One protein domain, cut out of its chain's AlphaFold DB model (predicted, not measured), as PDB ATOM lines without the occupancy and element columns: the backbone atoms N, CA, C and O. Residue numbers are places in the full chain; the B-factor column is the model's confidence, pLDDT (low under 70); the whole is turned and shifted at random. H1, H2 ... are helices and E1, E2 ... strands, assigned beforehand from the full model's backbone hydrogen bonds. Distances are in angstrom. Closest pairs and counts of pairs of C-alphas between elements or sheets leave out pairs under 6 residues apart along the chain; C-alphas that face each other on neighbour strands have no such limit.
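This is residues 47 to 115 of the 115 residues of an uncharacterized protein of Hoyosella altamirensis (UniProt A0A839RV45). A two-stranded hairpin, E2 with E3, makes one end of this domain; helices H2 and H3 make the other, and H1 and strand E1 lie between the two ends, with much of the rest in loops. A long loop, residues 77 to 91, runs from H3 to E1, and its residues 85 to 86 pair with E1. The printed part has 69 residues, with three named helices and then three named strands along the chain, H1 H2 H3 E1 E2 E3; the sheet has the order E2 - E3 and is antiparallel. The class is mixed, helices and strands, though under half of the residues are in named elements. The whole is compact, with a radius of gyration of the C-alphas of 11.7 A, and spans 33 by 22 by 20 A.

Look first at E2, residues 105 to 108, and E3, residues 111 to 114, antiparallel neighbours in a hairpin at 143 degrees between their directions. There N 106 and O 113 are 3.0 A apart and N 111 and O 108 are 2.8 A apart, both within hydrogen-bond range. Next find E1, residues 92 to 95, which pairs with no named strand and is apart from E2 and E3. Short antiparallel pairings join its residues 92 to 94 with residues 85 to 86, and its residues 94 to 95 with residues 97 to 98. H1, residues 47 to 53, comes closest to E1 at the C-alphas of Met 50 and Trp 95, 6.7 A apart. H1 is apart from E3, but only just, with the closest C-alphas at 8.4 A. Farther out, H2, residues 61 to 68, touches H1 at a steep tilt of 53 degrees, opposite ways, closest at the C-alphas of Ala 49 and Leu 64, 6.2 A. H3, residues 72 to 76, touches H2, closest at the C-alphas of Ala 65 and Val 72, 5.4 A. In H1, H2 and H3 every O i to N i+4 pair is within hydrogen-bond range.

Find C-alpha 105 at (17.232, -27.683, -42.785), where E2 begins its 10.3 A; E3 covers 10.2 A and ends at C-alpha 114, (20.218, -30.716, -45.052). E1 is 7.6 A long. H1 starts at C-alpha 47, (33.241, -35.907, -39.794), and measures 10.0 A; H2 measures 10.4 A and H3 6.3 A.

The two C-alphas farthest apart are those of Ser 71 and Pro 103, at 34.2 A. The printed part has no cut and ends at residue 115, the chain's last. The link from H3 to E1, 15 residues, is long. Mean pLDDT of the printed part is 91.2; look at residues 79 to 82 for the values under 70.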
ATOM      1  N   GLY A  47      33.115 -37.205 -40.459       90.69
ATOM      2  CA  GLY A  47      33.241 -35.907 -39.794       90.69
ATOM      3  C   GLY A  47      34.020 -34.884 -40.626       90.69
ATOM      4  O   GLY A  47      33.706 -33.694 -40.601       90.69
ATOM      5  N   THR A  48      35.017 -35.331 -41.390       93.69
ATOM      6  CA  THR A  48      35.776 -34.482 -42.317       93.69
ATOM      7  C   THR A  48      34.936 -34.072 -43.527       93.69
ATOM      8  O   THR A  48      34.910 -32.888 -43.862       93.69
ATOM      9  N   ALA A  49      34.181 -34.995 -44.125       93.38
ATOM     10  CA  ALA A  49      33.263 -34.718 -45.226       93.38
ATOM     11  C   ALA A  49      32.191 -33.696 -44.822       93.38
ATOM     12  O   ALA A  49      31.991 -32.715 -45.532       93.38
ATOM     13  N   MET A  50      31.583 -33.848 -43.639       93.56
ATOM     14  CA  MET A  50      30.600 -32.892 -43.116       93.56
ATOM     15  C   MET A  50      31.184 -31.476 -42.973       93.56
ATOM     16  O   MET A  50      30.529 -30.498 -43.324       93.56
ATOM     17  N   ARG A  51      32.428 -31.340 -42.490       95.06
ATOM     18  CA  ARG A  51      33.092 -30.026 -42.386       95.06
ATOM     19  C   ARG A  51      33.357 -29.399 -43.751       95.06
ATOM     20  O   ARG A  51      33.239 -28.187 -43.878       95.06
ATOM     21  N   LEU A  52      33.717 -30.199 -44.754       96.88
ATOM     22  CA  LEU A  52      33.935 -29.699 -46.112       96.88
ATOM     23  C   LEU A  52      32.608 -29.294 -46.777       96.88
ATOM     24  O   LEU A  52      32.519 -28.205 -47.335       96.88
ATOM     25  N   LEU A  53      31.560 -30.116 -46.650       96.56
ATOM     26  CA  LEU A  53      30.216 -29.829 -47.172       96.56
ATOM     27  C   LEU A  53      29.573 -28.598 -46.524       96.56
ATOM     28  O   LEU A  53      28.718 -27.960 -47.135       96.56
ATOM     29  N   ALA A  54      30.001 -28.218 -45.318       95.62
ATOM     30  CA  ALA A  54      29.546 -26.996 -44.661       95.62
ATOM     31  C   ALA A  54      29.857 -25.715 -45.463       95.62
ATOM     32  O   ALA A  54      29.184 -24.706 -45.271       95.62
ATOM     33  N   ALA A  55      30.816 -25.771 -46.398       96.31
ATOM     34  CA  ALA A  55      31.091 -24.698 -47.354       96.31
ATOM     35  C   ALA A  55      30.044 -24.589 -48.485       96.31
ATOM     36  O   ALA A  55      30.147 -23.707 -49.333       96.31
ATOM     37  N   GLY A  56      29.049 -25.483 -48.525       96.00
ATOM     38  CA  GLY A  56      27.924 -25.428 -49.461       96.00
ATOM     39  C   GLY A  56      28.218 -25.923 -50.876       96.00
ATOM     40  O   GLY A  56      27.392 -25.710 -51.759       96.00
ATOM     41  N   GLU A  57      29.355 -26.580 -51.101       97.06
ATOM     42  CA  GLU A  57      29.781 -27.057 -52.419       97.06
ATOM     43  C   GLU A  57      30.056 -28.568 -52.413       97.06
ATOM     44  O   GLU A  57      30.534 -29.096 -51.404       97.06
ATOM     45  N   PRO A  58      29.794 -29.280 -53.529       97.62
ATOM     46  CA  PRO A  58      30.150 -30.690 -53.660       97.62
ATOM     47  C   PRO A  58      31.660 -30.895 -53.526       97.62
ATOM     48  O   PRO A  58      32.444 -30.135 -54.104       97.62
ATOM     49  N   ILE A  59      32.069 -31.960 -52.838       97.00
ATOM     50  CA  ILE A  59      33.483 -32.231 -52.533       97.00
ATOM     51  C   ILE A  59      34.002 -33.400 -53.374       97.00
ATOM     52  O   ILE A  59      33.271 -34.347 -53.655       97.00
ATOM     53  N   THR A  60      35.263 -33.366 -53.795       96.50
ATOM     54  CA  THR A  60      35.883 -34.502 -54.495       96.50
ATOM     55  C   THR A  60      36.474 -35.511 -53.509       96.50
ATOM     56  O   THR A  60      36.767 -35.180 -52.355       96.50
ATOM     57  N   ILE A  61      36.699 -36.743 -53.973       93.75
ATOM     58  CA  ILE A  61      37.376 -37.781 -53.185       93.75
ATOM     59  C   ILE A  61      38.784 -37.328 -52.781       93.75
ATOM     60  O   ILE A  61      39.202 -37.537 -51.645       93.75
ATOM     61  N   GLU A  62      39.507 -36.638 -53.663       95.56
ATOM     62  CA  GLU A  62      40.854 -36.134 -53.389       95.56
ATOM     63  C   GLU A  62      40.854 -35.032 -52.328       95.56
ATOM     64  O   GLU A  62      41.761 -34.981 -51.494       95.56
ATOM     65  N   GLN A  63      39.843 -34.155 -52.330       96.56
ATOM     66  CA  GLN A  63      39.685 -33.133 -51.294       96.56
ATOM     67  C   GLN A  63      39.441 -33.774 -49.929       96.56
ATOM     68  O   GLN A  63      40.074 -33.378 -48.949       96.56
ATOM     69  N   LEU A  64      38.576 -34.790 -49.875       94.25
ATOM     70  CA  LEU A  64      38.317 -35.540 -48.651       94.25
ATOM     71  C   LEU A  64      39.572 -36.278 -48.166       94.25
ATOM     72  O   LEU A  64      39.944 -36.133 -47.003       94.25
ATOM     73  N   ALA A  65      40.265 -36.996 -49.053       92.38
ATOM     74  CA  ALA A  65      41.503 -37.706 -48.736       92.38
ATOM     75  C   ALA A  65      42.578 -36.751 -48.191       92.38
ATOM     76  O   ALA A  65      43.155 -36.991 -47.131       92.38
ATOM     77  N   THR A  66      42.776 -35.613 -48.863       94.69
ATOM     78  CA  THR A  66      43.737 -34.580 -48.450       94.69
ATOM     79  C   THR A  66      43.393 -34.014 -47.074       94.69
ATOM     80  O   THR A  66      44.270 -33.908 -46.218       94.69
ATOM     81  N   ALA A  67      42.125 -33.669 -46.838       92.94
ATOM     82  CA  ALA A  67      41.680 -33.106 -45.565       92.94
ATOM     83  C   ALA A  67      41.740 -34.120 -44.411       92.94
ATOM     84  O   ALA A  67      41.999 -33.736 -43.272       92.94
ATOM     85  N   ALA A  68      41.521 -35.403 -44.705       89.31
ATOM     86  CA  ALA A  68      41.576 -36.487 -43.731       89.31
ATOM     87  C   ALA A  68      43.000 -37.022 -43.490       89.31
ATOM     88  O   ALA A  68      43.201 -37.816 -42.573       89.31
ATOM     89  N   GLY A  69      43.986 -36.620 -44.303       89.19
ATOM     90  CA  GLY A  69      45.330 -37.204 -44.275       89.19
ATOM     91  C   GLY A  69      45.355 -38.683 -44.687       89.19
ATOM     92  O   GLY A  69      46.224 -39.424 -44.235       89.19
ATOM     93  N   ALA A  70      44.397 -39.108 -45.515       87.88
ATOM     94  CA  ALA A  70      44.224 -40.479 -45.988       87.88
ATOM     95  C   ALA A  70      44.635 -40.615 -47.463       87.88
ATOM     96  O   ALA A  70      44.748 -39.620 -48.185       87.88
ATOM     97  N   SER A  71      44.839 -41.847 -47.941       89.25
ATOM     98  CA  SER A  71      44.964 -42.078 -49.381       89.25
ATOM     99  C   SER A  71      43.586 -42.086 -50.050       89.25
ATOM    100  O   SER A  71      42.581 -42.414 -49.424       89.25
ATOM    101  N   VAL A  72      43.530 -41.764 -51.345       90.38
ATOM    102  CA  VAL A  72      42.291 -41.873 -52.143       90.38
ATOM    103  C   VAL A  72      41.710 -43.287 -52.067       90.38
ATOM    104  O   VAL A  72      40.511 -43.445 -51.867       90.38
ATOM    105  N   ALA A  73      42.569 -44.309 -52.127       87.25
ATOM    106  CA  ALA A  73      42.148 -45.700 -52.013       87.25
ATOM    107  C   ALA A  73      41.500 -46.003 -50.651       87.25
ATOM    108  O   ALA A  73      40.533 -46.756 -50.597       87.25
ATOM    109  N   ASP A  74      41.984 -45.413 -49.555       83.38
ATOM    110  CA  ASP A  74      41.366 -45.603 -48.235       83.38
ATOM    111  C   ASP A  74      39.964 -44.984 -48.171       83.38
ATOM    112  O   ASP A  74      39.076 -45.542 -47.529       83.38
ATOM    113  N   VAL A  75      39.748 -43.854 -48.858       85.62
ATOM    114  CA  VAL A  75      38.431 -43.207 -48.953       85.62
ATOM    115  C   VAL A  75      37.467 -44.049 -49.789       85.62
ATOM    116  O   VAL A  75      36.344 -44.291 -49.358       85.62
ATOM    117  N   GLU A  76      37.905 -44.541 -50.950       85.56
ATOM    118  CA  GLU A  76      37.083 -45.380 -51.839       85.56
ATOM    119  C   GLU A  76      36.708 -46.728 -51.206       85.56
ATOM    120  O   GLU A  76      35.626 -47.254 -51.458       85.56
ATOM    121  N   ASN A  77      37.581 -47.279 -50.358       79.81
ATOM    122  CA  ASN A  77      37.356 -48.550 -49.667       79.81
ATOM    123  C   ASN A  77      36.744 -48.382 -48.265       79.81
ATOM    124  O   ASN A  77      36.633 -49.363 -47.523       79.81
ATOM    125  N   ALA A  78      36.359 -47.163 -47.871       72.88
ATOM    126  CA  ALA A  78      35.825 -46.904 -46.542       72.88
ATOM    127  C   ALA A  78      34.525 -47.713 -46.302       72.88
ATOM    128  O   ALA A  78      33.582 -47.611 -47.089       72.88
ATOM    129  N   PRO A  79      34.406 -48.465 -45.185       62.75
ATOM    130  CA  PRO A  79      33.260 -49.347 -44.917       62.75
ATOM    131  C   PRO A  79      31.887 -48.651 -44.865       62.75
ATOM    132  O   PRO A  79      30.859 -49.317 -44.936       62.75
ATOM    133  N   ALA A  80      31.865 -47.323 -44.726       63.12
ATOM    134  CA  ALA A  80      30.661 -46.500 -44.611       63.12
ATOM    135  C   ALA A  80      30.279 -45.776 -45.925       63.12
ATOM    136  O   ALA A  80      29.503 -44.824 -45.902       63.12
ATOM    137  N   ALA A  81      30.775 -46.258 -47.073       63.03
ATOM    138  CA  ALA A  81      30.472 -45.709 -48.398       63.03
ATOM    139  C   ALA A  81      28.993 -45.817 -48.829       63.03
ATOM    140  O   ALA A  81      28.591 -45.155 -49.782       63.03
ATOM    141  N   ALA A  82      28.176 -46.633 -48.150       64.56
ATOM    142  CA  ALA A  82      26.777 -46.860 -48.529       64.56
ATOM    143  C   ALA A  82      25.867 -45.635 -48.322       64.56
ATOM    144  O   ALA A  82      24.901 -45.478 -49.062       64.56
ATOM    145  N   ASP A  83      26.199 -44.762 -47.367       80.25
ATOM    146  CA  ASP A  83      25.419 -43.554 -47.057       80.25
ATOM    147  C   ASP A  83      25.962 -42.302 -47.771       80.25
ATOM    148  O   ASP A  83      25.603 -41.177 -47.417       80.25
ATOM    149  N   ILE A  84      26.865 -42.479 -48.744       90.06
ATOM    150  CA  ILE A  84      27.431 -41.371 -49.509       90.06
ATOM    151  C   ILE A  84      26.559 -41.092 -50.733       90.06
ATOM    152  O   ILE A  84      26.355 -41.944 -51.598       90.06
ATOM    153  N   GLU A  85      26.084 -39.856 -50.831       93.44
ATOM    154  CA  GLU A  85      25.410 -39.332 -52.010       93.44
ATOM    155  C   GLU A  85      26.443 -38.733 -52.964       93.44
ATOM    156  O   GLU A  85      27.272 -37.920 -52.553       93.44
ATOM    157  N   TYR A  86      26.356 -39.079 -54.248       94.12
ATOM    158  CA  TYR A  86      27.236 -38.560 -55.294       94.12
ATOM    159  C   TYR A  86      26.452 -37.783 -56.355       94.12
ATOM    160  O   TYR A  86      25.294 -38.097 -56.632       94.12
ATOM    161  N   ASP A  87      27.094 -36.795 -56.978       94.94
ATOM    162  CA  ASP A  87      26.611 -36.179 -58.215       94.94
ATOM    163  C   ASP A  87      27.034 -36.978 -59.464       94.94
ATOM    164  O   ASP A  87      27.806 -37.937 -59.394       94.94
ATOM    165  N   ASP A  88      26.577 -36.539 -60.640       95.44
ATOM    166  CA  ASP A  88      26.905 -37.164 -61.934       95.44
ATOM    167  C   ASP A  88      28.407 -37.129 -62.279       95.44
ATOM    168  O   ASP A  88      28.870 -37.839 -63.172       95.44
ATOM    169  N   ARG A  89      29.184 -36.283 -61.593       95.38
ATOM    170  CA  ARG A  89      30.639 -36.155 -61.741       95.38
ATOM    171  C   ARG A  89      31.393 -36.945 -60.673       95.38
ATOM    172  O   ARG A  89      32.607 -36.779 -60.565       95.38
ATOM    173  N   HIS A  90      30.692 -37.781 -59.908       91.94
ATOM    174  CA  HIS A  90      31.235 -38.574 -58.811       91.94
ATOM    175  C   HIS A  90      31.854 -37.730 -57.681       91.94
ATOM    176  O   HIS A  90      32.793 -38.149 -57.006       91.94
ATOM    177  N   ARG A  91      31.329 -36.519 -57.463       95.62
ATOM    178  CA  ARG A  91      31.625 -35.699 -56.282       95.62
ATOM    179  C   ARG A  91      30.615 -36.007 -55.191       95.62
ATOM    180  O   ARG A  91      29.449 -36.245 -55.487       95.62
ATOM    181  N   ILE A  92      31.044 -35.957 -53.941       95.19
ATOM    182  CA  ILE A  92      30.188 -36.190 -52.784       95.19
ATOM    183  C   ILE A  92      29.268 -34.977 -52.592       95.19
ATOM    184  O   ILE A  92      29.733 -33.844 -52.441       95.19
ATOM    185  N   LEU A  93      27.962 -35.238 -52.587       96.75
ATOM    186  CA  LEU A  93      26.893 -34.302 -52.238       96.75
ATOM    187  C   LEU A  93      26.455 -34.439 -50.787       96.75
ATOM    188  O   LEU A  93      25.959 -33.470 -50.213       96.75
ATOM    189  N   GLY A  94      26.621 -35.626 -50.207       93.94
ATOM    190  CA  GLY A  94      26.173 -35.868 -48.854       93.94
ATOM    191  C   GLY A  94      26.799 -37.080 -48.195       93.94
ATOM    192  O   GLY A  94      27.078 -38.079 -48.847       93.94
ATOM    193  N   TRP A  95      27.025 -36.958 -46.891       92.31
ATOM    194  CA  TRP A  95      27.363 -38.051 -45.990       92.31
ATOM    195  C   TRP A  95      27.026 -37.607 -44.561       92.31
ATOM    196  O   TRP A  95      27.718 -36.759 -43.991       92.31
ATOM    197  N   GLY A  96      25.879 -38.052 -44.032       89.12
ATOM    198  CA  GLY A  96      25.280 -37.567 -42.769       89.12
ATOM    199  C   GLY A  96      24.761 -36.114 -42.804       89.12
ATOM    200  O   GLY A  96      23.794 -35.776 -42.129       89.12
ATOM    201  N   LEU A  97      25.393 -35.271 -43.616       93.00
ATOM    202  CA  LEU A  97      25.009 -33.929 -44.034       93.00
ATOM    203  C   LEU A  97      24.946 -33.926 -45.560       93.00
ATOM    204  O   LEU A  97      25.879 -34.433 -46.173       93.00
ATOM    205  N   THR A  98      23.911 -33.349 -46.168       95.81
ATOM    206  CA  THR A  98      23.733 -33.316 -47.628       95.81
ATOM    207  C   THR A  98      23.398 -31.922 -48.171       95.81
ATOM    208  O   THR A  98      22.822 -31.072 -47.486       95.81
ATOM    209  N   LEU A  99      23.788 -31.686 -49.428       96.69
ATOM    210  CA  LEU A  99      23.393 -30.533 -50.246       96.69
ATOM    211  C   LEU A  99      22.027 -30.742 -50.917       96.69
ATOM    212  O   LEU A  99      21.402 -29.775 -51.362       96.69
ATOM    213  N   ASN A 100      21.550 -31.988 -50.986       96.38
ATOM    214  CA  ASN A 100      20.256 -32.307 -51.569       96.38
ATOM    215  C   ASN A 100      19.121 -31.901 -50.622       96.38
ATOM    216  O   ASN A 100      19.141 -32.260 -49.447       96.38
ATOM    217  N   PRO A 101      18.096 -31.174 -51.098       96.50
ATOM    218  CA  PRO A 101      17.038 -30.714 -50.216       96.50
ATOM    219  C   PRO A 101      16.264 -31.838 -49.519       96.50
ATOM    220  O   PRO A 101      15.579 -32.627 -50.167       96.50
ATOM    221  N   THR A 102      16.267 -31.815 -48.186       95.94
ATOM    222  CA  THR A 102      15.405 -32.642 -47.327       95.94
ATOM    223  C   THR A 102      14.461 -31.758 -46.483       95.94
ATOM    224  O   THR A 102      14.505 -30.516 -46.561       95.94
ATOM    225  N   PRO A 103      13.531 -32.342 -45.700       97.81
ATOM    226  CA  PRO A 103      12.724 -31.586 -44.742       97.81
ATOM    227  C   PRO A 103      13.545 -30.935 -43.620       97.81
ATOM    228  O   PRO A 103      13.167 -29.870 -43.132       97.81
ATOM    229  N   HIS A 104      14.657 -31.551 -43.215       96.81
ATOM    230  CA  HIS A 104      15.514 -31.052 -42.146       96.81
ATOM    231  C   HIS A 104      16.519 -30.055 -42.719       96.81
ATOM    232  O   HIS A 104      17.273 -30.375 -43.628       96.81
ATOM    233  N   ARG A 105      16.499 -28.819 -42.212       96.19
ATOM    234  CA  ARG A 105      17.232 -27.683 -42.785       96.19
ATOM    235  C   ARG A 105      18.063 -26.988 -41.732       96.19
ATOM    236  O   ARG A 105      17.556 -26.684 -40.654       96.19
ATOM    237  N   PHE A 106      19.295 -26.654 -42.083       92.25
ATOM    238  CA  PHE A 106      20.151 -25.806 -41.263       92.25
ATOM    239  C   PHE A 106      21.075 -24.948 -42.129       92.25
ATOM    240  O   PHE A 106      21.326 -25.268 -43.290       92.25
ATOM    241  N   THR A 107      21.539 -23.828 -41.579       94.31
ATOM    242  CA  THR A 107      22.352 -22.845 -42.303       94.31
ATOM    243  C   THR A 107      23.706 -22.690 -41.623       94.31
ATOM    244  O   THR A 107      23.751 -22.448 -40.418       94.31
ATOM    245  N   VAL A 108      24.792 -22.801 -42.389       92.38
ATOM    246  CA  VAL A 108      26.176 -22.590 -41.929       92.38
ATOM    247  C   VAL A 108      26.814 -21.537 -42.821       92.38
ATOM    248  O   VAL A 108      26.763 -21.674 -44.035       92.38
ATOM    249  N   ASP A 109      27.331 -20.452 -42.242       92.00
ATOM    250  CA  ASP A 109      27.972 -19.346 -42.976       92.00
ATOM    251  C   ASP A 109      27.166 -18.810 -44.183       92.00
ATOM    252  O   ASP A 109      27.712 -18.325 -45.167       92.00
ATOM    253  N   GLY A 110      25.831 -18.877 -44.104       93.62
ATOM    254  CA  GLY A 110      24.919 -18.456 -45.176       93.62
ATOM    255  C   GLY A 110      24.577 -19.537 -46.210       93.62
ATOM    256  O   GLY A 110      23.695 -19.313 -47.038       93.62
ATOM    257  N   HIS A 111      25.189 -20.718 -46.137       95.12
ATOM    258  CA  HIS A 111      24.883 -21.872 -46.981       95.12
ATOM    259  C   HIS A 111      23.746 -22.703 -46.385       95.12
ATOM    260  O   HIS A 111      23.767 -23.049 -45.204       95.12
ATOM    261  N   GLN A 112      22.738 -23.028 -47.197       96.19
ATOM    262  CA  GLN A 112      21.622 -23.890 -46.802       96.19
ATOM    263  C   GLN A 112      21.991 -25.360 -47.008       96.19
ATOM    264  O   GLN A 112      22.304 -25.763 -48.124       96.19
ATOM    265  N   LEU A 113      21.876 -26.151 -45.944       96.62
ATOM    266  CA  LEU A 113      22.229 -27.566 -45.907       96.62
ATOM    267  C   LEU A 113      21.111 -28.413 -45.279       96.62
ATOM    268  O   LEU A 113      20.138 -27.861 -44.739       96.62
ATOM    269  N   TYR A 114      21.264 -29.739 -45.357       96.94
ATOM    270  CA  TYR A 114      20.218 -30.716 -45.052       96.94
ATOM    271  C   TYR A 114      20.741 -31.989 -44.366       96.94
ATOM    272  O   TYR A 114      21.936 -32.276 -44.412       96.94
ATOM    273  N   THR A 115      19.840 -32.756 -43.744       93.12
ATOM    274  CA  THR A 115      20.092 -34.106 -43.184       93.12
ATOM    275  C   THR A 115      18.989 -35.079 -43.557       93.12
ATOM    276  O   THR A 115      17.834 -34.601 -43.696       93.12
TER     277      THR A 115